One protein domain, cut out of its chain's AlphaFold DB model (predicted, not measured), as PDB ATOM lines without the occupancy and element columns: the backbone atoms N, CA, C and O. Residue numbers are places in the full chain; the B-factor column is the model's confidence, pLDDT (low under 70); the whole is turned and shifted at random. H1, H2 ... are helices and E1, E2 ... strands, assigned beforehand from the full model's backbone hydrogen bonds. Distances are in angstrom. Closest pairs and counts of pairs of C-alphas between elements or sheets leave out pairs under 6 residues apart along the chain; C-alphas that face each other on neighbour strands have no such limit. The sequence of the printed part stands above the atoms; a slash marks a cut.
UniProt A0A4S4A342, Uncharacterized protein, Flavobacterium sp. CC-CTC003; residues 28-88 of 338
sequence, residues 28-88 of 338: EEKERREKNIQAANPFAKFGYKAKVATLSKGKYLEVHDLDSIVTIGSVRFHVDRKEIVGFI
ATOM      1  N   GLU A  28      18.960 -15.775 -17.438       86.12
ATOM      2  CA  GLU A  28      18.026 -15.512 -16.338       86.12
ATOM      3  C   GLU A  28      16.891 -14.566 -16.748       86.12
ATOM      4  O   GLU A  28      15.723 -14.820 -16.466       86.12
ATOM      5  N   GLU A  29      17.204 -13.497 -17.485       83.62
ATOM      6  CA  GLU A  29      16.200 -12.538 -17.943       83.62
ATOM      7  C   GLU A  29      15.254 -13.150 -18.985       83.62
ATOM      8  O   GLU A  29      14.059 -12.856 -18.991       83.62
ATOM      9  N   LYS A  30      15.756 -14.030 -19.860       87.62
ATOM     10  CA  LYS A  30      14.914 -14.768 -20.813       87.62
ATOM     11  C   LYS A  30      13.982 -15.744 -20.103       87.62
ATOM     12  O   LYS A  30      12.806 -15.799 -20.449       87.62
ATOM     13  N   GLU A  31      14.484 -16.472 -19.109       88.88
ATOM     14  CA  GLU A  31      13.686 -17.406 -18.306       88.88
ATOM     15  C   GLU A  31      12.611 -16.673 -17.495       88.88
ATOM     16  O   GLU A  31      11.449 -17.085 -17.495       88.88
ATOM     17  N   ARG A  32      12.949 -15.524 -16.895       87.81
ATOM     18  CA  ARG A  32      11.984 -14.660 -16.199       87.81
ATOM     19  C   ARG A  32      10.872 -14.175 -17.129       87.81
ATOM     20  O   ARG A  32       9.699 -14.243 -16.771       87.81
ATOM     21  N   ARG A  33      11.225 -13.708 -18.329       90.31
ATOM     22  CA  ARG A  33      10.245 -13.232 -19.318       90.31
ATOM     23  C   ARG A  33       9.340 -14.347 -19.813       90.31
ATOM     24  O   ARG A  33       8.137 -14.139 -19.925       90.31
ATOM     25  N   GLU A  34       9.898 -15.527 -20.063       88.38
ATOM     26  CA  GLU A  34       9.124 -16.701 -20.461       88.38
ATOM     27  C   GLU A  34       8.129 -17.110 -19.367       88.38
ATOM     28  O   GLU A  34       6.971 -17.393 -19.668       88.38
ATOM     29  N   LYS A  35       8.544 -17.066 -18.094       86.44
ATOM     30  CA  LYS A  35       7.655 -17.314 -16.952       86.44
ATOM     31  C   LYS A  35       6.492 -16.316 -16.910       86.44
ATOM     32  O   LYS A  35       5.349 -16.737 -16.772       86.44
ATOM     33  N   ASN A  36       6.763 -15.021 -17.092       86.19
ATOM     34  CA  ASN A  36       5.726 -13.980 -17.115       86.19
ATOM     35  C   ASN A  36       4.748 -14.149 -18.289       86.19
ATOM     36  O   ASN A  36       3.550 -13.950 -18.123       86.19
ATOM     37  N   ILE A  37       5.242 -14.542 -19.466       87.06
ATOM     38  CA  ILE A  37       4.403 -14.815 -20.643       87.06
ATOM     39  C   ILE A  37       3.505 -16.030 -20.395       87.06
ATOM     40  O   ILE A  37       2.333 -16.017 -20.760       87.06
ATOM     41  N   GLN A  38       4.039 -17.085 -19.777       88.69
ATOM     42  CA  GLN A  38       3.277 -18.306 -19.513       88.69
ATOM     43  C   GLN A  38       2.292 -18.176 -18.346       88.69
ATOM     44  O   GLN A  38       1.332 -18.937 -18.312       88.69
ATOM     45  N   ALA A  39       2.459 -17.199 -17.449       82.19
ATOM     46  CA  ALA A  39       1.436 -16.865 -16.451       82.19
ATOM     47  C   ALA A  39       0.102 -16.464 -17.109       82.19
ATOM     48  O   ALA A  39      -0.965 -16.764 -16.599       82.19
ATOM     49  N   ALA A  40       0.163 -15.870 -18.300       78.56
ATOM     50  CA  ALA A  40      -0.994 -15.459 -19.081       78.56
ATOM     51  C   ALA A  40      -1.621 -16.582 -19.933       78.56
ATOM     52  O   ALA A  40      -2.487 -16.308 -20.763       78.56
ATOM     53  N   ASN A  41      -1.153 -17.831 -19.820       86.12
ATOM     54  CA  ASN A  41      -1.572 -18.925 -20.697       86.12
ATOM     55  C   ASN A  41      -2.875 -19.590 -20.201       86.12
ATOM     56  O   ASN A  41      -2.830 -20.396 -19.267       86.12
ATOM     57  N   PRO A  42      -4.027 -19.380 -20.871       79.38
ATOM     58  CA  PRO A  42      -5.311 -19.937 -20.432       79.38
ATOM     59  C   PRO A  42      -5.398 -21.466 -20.585       79.38
ATOM     60  O   PRO A  42      -6.305 -22.100 -20.038       79.38
ATOM     61  N   PHE A  43      -4.458 -22.078 -21.314       83.50
ATOM     62  CA  PHE A  43      -4.390 -23.519 -21.559       83.50
ATOM     63  C   PHE A  43      -3.373 -24.243 -20.668       83.50
ATOM     64  O   PHE A  43      -3.255 -25.469 -20.756       83.50
ATOM     65  N   ALA A  44      -2.676 -23.523 -19.780       81.75
ATOM     66  CA  ALA A  44      -1.696 -24.109 -18.864       81.75
ATOM     67  C   ALA A  44      -2.307 -25.215 -17.988       81.75
ATOM     68  O   ALA A  44      -1.694 -26.266 -17.808       81.75
ATOM     69  N   LYS A  45      -3.560 -25.040 -17.538       76.19
ATOM     70  CA  LYS A  45      -4.312 -26.043 -16.757       76.19
ATOM     71  C   LYS A  45      -4.542 -27.373 -17.482       76.19
ATOM     72  O   LYS A  45      -4.830 -28.379 -16.848       76.19
ATOM     73  N   PHE A  46      -4.415 -27.373 -18.806       85.31
ATOM     74  CA  PHE A  46      -4.548 -28.553 -19.656       85.31
ATOM     75  C   PHE A  46      -3.184 -29.092 -20.125       85.31
ATOM     76  O   PHE A  46      -3.137 -29.972 -20.978       85.31
ATOM     77  N   GLY A  47      -2.073 -28.559 -19.601       86.81
ATOM     78  CA  GLY A  47      -0.713 -28.993 -19.934       86.81
ATOM     79  C   GLY A  47      -0.153 -28.435 -21.247       86.81
ATOM     80  O   GLY A  47       0.932 -28.841 -21.662       86.81
ATOM     81  N   TYR A  48      -0.845 -27.501 -21.907       87.06
ATOM     82  CA  TYR A  48      -0.384 -26.933 -23.176       87.06
ATOM     83  C   TYR A  48       0.449 -25.672 -22.972       87.06
ATOM     84  O   TYR A  48       0.038 -24.744 -22.277       87.06
ATOM     85  N   LYS A  49       1.590 -25.594 -23.668       85.88
ATOM     86  CA  LYS A  49       2.419 -24.388 -23.747       85.88
ATOM     87  C   LYS A  49       2.060 -23.580 -24.998       85.88
ATOM     88  O   LYS A  49       2.585 -23.837 -26.081       85.88
ATOM     89  N   ALA A  50       1.150 -22.618 -24.857       83.44
ATOM     90  CA  ALA A  50       0.729 -21.755 -25.956       83.44
ATOM     91  C   ALA A  50       1.649 -20.529 -26.098       83.44
ATOM     92  O   ALA A  50       2.280 -20.077 -25.138       83.44
ATOM     93  N   LYS A  51       1.719 -19.966 -27.311       85.31
ATOM     94  CA  LYS A  51       2.339 -18.654 -27.537       85.31
ATOM     95  C   LYS A  51       1.356 -17.576 -27.084       85.31
ATOM     96  O   LYS A  51       0.309 -17.423 -27.702       85.31
ATOM     97  N   VAL A  52       1.709 -16.837 -26.035       83.00
ATOM     98  CA  VAL A  52       0.874 -15.759 -25.491       83.00
ATOM     99  C   VAL A  52       1.464 -14.407 -25.879       83.00
ATOM    100  O   VAL A  52       2.656 -14.158 -25.687       83.00
ATOM    101  N   ALA A  53       0.640 -13.542 -26.466       84.06
ATOM    102  CA  ALA A  53       1.039 -12.177 -26.775       84.06
ATOM    103  C   ALA A  53       0.994 -11.329 -25.497       84.06
ATOM    104  O   ALA A  53      -0.009 -11.326 -24.793       84.06
ATOM    105  N   THR A  54       2.082 -10.614 -25.211       80.75
ATOM    106  CA  THR A  54       2.198  -9.672 -24.084       80.75
ATOM    107  C   THR A  54       2.750  -8.346 -24.605       80.75
ATOM    108  O   THR A  54       3.593  -8.336 -25.511       80.75
ATOM    109  N   LEU A  55       2.286  -7.226 -24.052       82.00
ATOM    110  CA  LEU A  55       2.630  -5.863 -24.466       82.00
ATOM    111  C   LEU A  55       4.129  -5.579 -24.290       82.00
ATOM    112  O   LEU A  55       4.775  -4.985 -25.153       82.00
ATOM    113  N   SER A  56       4.709  -6.056 -23.191       83.81
ATOM    114  CA  SER A  56       6.110  -5.857 -22.820       83.81
ATOM    115  C   SER A  56       7.026  -7.014 -23.225       83.81
ATOM    116  O   SER A  56       8.222  -6.997 -22.905       83.81
ATOM    117  N   LYS A  57       6.501  -8.025 -23.937       84.75
ATOM    118  CA  LYS A  57       7.222  -9.264 -24.287       84.75
ATOM    119  C   LYS A  57       7.803  -9.948 -23.041       84.75
ATOM    120  O   LYS A  57       8.988 -10.294 -23.002       84.75
ATOM    121  N   GLY A  58       6.978 -10.056 -22.000       83.31
ATOM    122  CA  GLY A  58       7.314 -10.657 -20.708       83.31
ATOM    123  C   GLY A  58       8.225  -9.825 -19.804       83.31
ATOM    124  O   GLY A  58       8.590 -10.306 -18.731       83.31
ATOM    125  N   LYS A  59       8.631  -8.606 -20.204       81.94
ATOM    126  CA  LYS A  59       9.496  -7.743 -19.375       81.94
ATOM    127  C   LYS A  59       8.842  -7.435 -18.022       81.94
ATOM    128  O   LYS A  59       9.550  -7.378 -17.021       81.94
ATOM    129  N   TYR A  60       7.522  -7.284 -18.002       78.00
ATOM    130  CA  TYR A  60       6.705  -7.153 -16.801       78.00
ATOM    131  C   TYR A  60       5.723  -8.331 -16.707       78.00
ATOM    132  O   TYR A  60       5.388  -8.947 -17.721       78.00
ATOM    133  N   LEU A  61       5.297  -8.668 -15.488       78.06
ATOM    134  CA  LEU A  61       4.178  -9.583 -15.271       78.06
ATOM    135  C   LEU A  61       2.889  -8.816 -15.591       78.06
ATOM    136  O   LEU A  61       2.572  -7.854 -14.903       78.06
ATOM    137  N   GLU A  62       2.205  -9.207 -16.665       72.94
ATOM    138  CA  GLU A  62       1.031  -8.497 -17.207       72.94
ATOM    139  C   GLU A  62      -0.298  -9.184 -16.888       72.94
ATOM    140  O   GLU A  62      -1.359  -8.676 -17.237       72.94
ATOM    141  N   VAL A  63      -0.240 -10.349 -16.242       69.19
ATOM    142  CA  VAL A  63      -1.418 -11.075 -15.780       69.19
ATOM    143  C   VAL A  63      -1.350 -11.185 -14.274       69.19
ATOM    144  O   VAL A  63      -0.369 -11.664 -13.706       69.19
ATOM    145  N   HIS A  64      -2.400 -10.679 -13.646       63.47
ATOM    146  CA  HIS A  64      -2.624 -10.733 -12.218       63.47
ATOM    147  C   HIS A  64      -3.776 -11.715 -12.024       63.47
ATOM    148  O   HIS A  64      -4.922 -11.381 -12.319       63.47
ATOM    149  N   ASP A  65      -3.464 -12.950 -11.632       57.78
ATOM    150  CA  ASP A  65      -4.504 -13.938 -11.373       57.78
ATOM    151  C   ASP A  65      -5.359 -13.474 -10.190       57.78
ATOM    152  O   ASP A  65      -4.850 -13.087  -9.133       57.78
ATOM    153  N   LEU A  66      -6.672 -13.487 -10.425       58.81
ATOM    154  CA  LEU A  66      -7.741 -13.246  -9.467       58.81
ATOM    155  C   LEU A  66      -7.691 -14.348  -8.410       58.81
ATOM    156  O   LEU A  66      -8.349 -15.380  -8.540       58.81
ATOM    157  N   ASP A  67      -6.872 -14.148  -7.384       57.34
ATOM    158  CA  ASP A  67      -6.957 -14.952  -6.176       57.34
ATOM    159  C   ASP A  67      -8.417 -14.888  -5.688       57.34
ATOM    160  O   ASP A  67      -8.990 -13.798  -5.578       57.34
ATOM    161  N   SER A  68      -9.053 -16.044  -5.438       68.25
ATOM    162  CA  SER A  68     -10.445 -16.087  -4.957       68.25
ATOM    163  C   SER A  68     -10.601 -15.270  -3.677       68.25
ATOM    164  O   SER A  68     -11.711 -14.860  -3.351       68.25
ATOM    165  N   ILE A  69      -9.494 -15.029  -2.968       69.44
ATOM    166  CA  ILE A  69      -9.388 -14.133  -1.830       69.44
ATOM    167  C   ILE A  69      -8.642 -12.865  -2.252       69.44
ATOM    168  O   ILE A  69      -7.423 -12.856  -2.394       69.44
ATOM    169  N   VAL A  70      -9.371 -11.759  -2.362       68.44
ATOM    170  CA  VAL A  70      -8.788 -10.439  -2.617       68.44
ATOM    171  C   VAL A  70      -8.619  -9.665  -1.317       68.44
ATOM    172  O   VAL A  70      -9.395  -9.808  -0.371       68.44
ATOM    173  N   THR A  71      -7.587  -8.831  -1.262       66.56
ATOM    174  CA  THR A  71      -7.380  -7.889  -0.159       66.56
ATOM    175  C   THR A  71      -8.009  -6.549  -0.516       66.56
ATOM    176  O   THR A  71      -7.642  -5.949  -1.522       66.56
ATOM    177  N   ILE A  72      -8.935  -6.075   0.314       64.50
ATOM    178  CA  ILE A  72      -9.600  -4.777   0.180       64.50
ATOM    179  C   ILE A  72      -9.363  -4.015   1.484       64.50
ATOM    180  O   ILE A  72      -9.988  -4.294   2.510       64.50
ATOM    181  N   GLY A  73      -8.417  -3.076   1.462       66.62
ATOM    182  CA  GLY A  73      -7.980  -2.372   2.667       66.62
ATOM    183  C   GLY A  73      -7.466  -3.347   3.730       66.62
ATOM    184  O   GLY A  73      -6.530  -4.102   3.487       66.62
ATOM    185  N   SER A  74      -8.100  -3.353   4.905       65.44
ATOM    186  CA  SER A  74      -7.753  -4.232   6.030       65.44
ATOM    187  C   SER A  74      -8.447  -5.599   6.001       65.44
ATOM    188  O   SER A  74      -8.280  -6.385   6.934       65.44
ATOM    189  N   VAL A  75      -9.233  -5.909   4.968       71.50
ATOM    190  CA  VAL A  75     -10.076  -7.110   4.912       71.50
ATOM    191  C   VAL A  75      -9.630  -8.028   3.779       71.50
ATOM    192  O   VAL A  75      -9.348  -7.582   2.670       71.50
ATOM    193  N   ARG A  76      -9.604  -9.335   4.041       77.31
ATOM    194  CA  ARG A  76      -9.522 -10.377   3.017       77.31
ATOM    195  C   ARG A  76     -10.925 -10.883   2.710       77.31
ATOM    196  O   ARG A  76     -11.633 -11.339   3.609       77.31
ATOM    197  N   PHE A  77     -11.321 -10.803   1.447       75.38
ATOM    198  CA  PHE A  77     -12.668 -11.103   0.977       75.38
ATOM    199  C   PHE A  77     -12.642 -12.200  -0.081       75.38
ATOM    200  O   PHE A  77     -11.887 -12.109  -1.046       75.38
ATOM    201  N   HIS A  78     -13.488 -13.214   0.081       82.19
ATOM    202  CA  HIS A  78     -13.635 -14.267  -0.909       82.19
ATOM    203  C   HIS A  78     -14.655 -13.867  -1.978       82.19
ATOM    204  O   HIS A  78     -15.854 -13.821  -1.703       82.19
ATOM    205  N   VAL A  79     -14.199 -13.635  -3.209       66.50
ATOM    206  CA  VAL A  79     -15.005 -13.078  -4.306       66.50
ATOM    207  C   VAL A  79     -16.169 -14.000  -4.687       66.50
ATOM    208  O   VAL A  79     -17.301 -13.537  -4.802       66.50
ATOM    209  N   ASP A  80     -15.929 -15.313  -4.781       65.19
ATOM    210  CA  ASP A  80     -16.967 -16.269  -5.206       65.19
ATOM    211  C   ASP A  80     -18.018 -16.567  -4.121       65.19
ATOM    212  O   ASP A  80     -19.207 -16.697  -4.409       65.19
ATOM    213  N   ARG A  81     -17.587 -16.668  -2.855       70.50
ATOM    214  CA  ARG A  81     -18.445 -16.997  -1.701       70.50
ATOM    215  C   ARG A  81     -19.088 -15.777  -1.049       70.50
ATOM    216  O   ARG A  81     -20.014 -15.928  -0.259       70.50
ATOM    217  N   LYS A  82     -18.621 -14.577  -1.400       72.19
ATOM    218  CA  LYS A  82     -19.058 -13.293  -0.846       72.19
ATOM    219  C   LYS A  82     -18.946 -13.213   0.679       72.19
ATOM    220  O   LYS A  82     -19.841 -12.703   1.348       72.19
ATOM    221  N   GLU A  83     -17.839 -13.702   1.228       73.56
ATOM    222  CA  GLU A  83     -17.591 -13.728   2.672       73.56
ATOM    223  C   GLU A  83     -16.249 -13.095   3.047       73.56
ATOM    224  O   GLU A  83     -15.287 -13.111   2.275       73.56
ATOM    225  N   ILE A  84     -16.179 -12.547   4.260       80.19
ATOM    226  CA  ILE A  84     -14.927 -12.068   4.846       80.19
ATOM    227  C   ILE A  84     -14.177 -13.278   5.396       80.19
ATOM    228  O   ILE A  84     -14.662 -13.959   6.295       80.19
ATOM    229  N   VAL A  85     -12.979 -13.525   4.875       82.81
ATOM    230  CA  VAL A  85     -12.140 -14.664   5.281       82.81
ATOM    231  C   VAL A  85     -11.068 -14.282   6.297       82.81
ATOM    232  O   VAL A  85     -10.419 -15.157   6.863       82.81
ATOM    233  N   GLY A  86     -10.866 -12.989   6.550       80.31
ATOM    234  CA  GLY A  86      -9.973 -12.532   7.608       80.31
ATOM    235  C   GLY A  86      -9.677 -11.041   7.550       80.31
ATOM    236  O   GLY A  86     -10.034 -10.355   6.595       80.31
ATOM    237  N   PHE A  87      -8.984 -10.554   8.574       75.38
ATOM    238  CA  PHE A  87      -8.509  -9.176   8.662       75.38
ATOM    239  C   PHE A  87      -6.983  -9.153   8.632       75.38
ATOM    240  O   PHE A  87      -6.325  -9.936   9.322       75.38
ATOM    241  N   ILE A  88      -6.411  -8.251   7.846       66.94
ATOM    242  CA  ILE A  88      -4.969  -8.026   7.799       66.94
ATOM    243  C   ILE A  88      -4.580  -7.242   9.045       66.94
ATOM    244  O   ILE A  88      -5.096  -6.154   9.293       66.94
TER     245      ILE A  88
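Overview. This is residues 28 to 88 of the 338 residues of an uncharacterized protein of Flavobacterium sp. CC-CTC003 (UniProt A0A4S4A342). Two separate lobes sit at the ends of an elongated model: helix H1 with a loop folding back beside it, and a small three-stranded sheet, joined by a thin strand of chain around residues 63 to 68. The printed part has 61 residues, with H1, E1, E2, E3 in order, under half of them in named elements; the class is mixed. The sheet, E1 - E2 - E3, is antiparallel, a meander, each strand the neighbour of the one before. It is only just loose, close to extended, radius of gyration of the C-alphas 15.2 A, spanning 38 by 25 by 19 A.

Along the chain. H1, residues 28 to 39, begins at C-alpha 28 (18.026, -15.512, -16.338) and is 16.6 A long. E1 is residues 69 to 72, E2 75 to 78; E3, 83 to 87, ends at (-8.509, -9.176, 8.662).

Arrangement. Every O i to N i+4 pair in H1 is within hydrogen-bond range. H1 is not on the sheet. Hairpin E1 and E2 has N 70 and O 77 at 2.9 A; hairpin E2 and E3 has N 76 and O 86 at 2.8 A.

Size, cuts and confidence. The printed part has no cut. The link H1 to E1 is long, 29 residues; residues 43 to 48 stand free. Residues 63 to 74, 79 to 80 and 88 have pLDDT under 70.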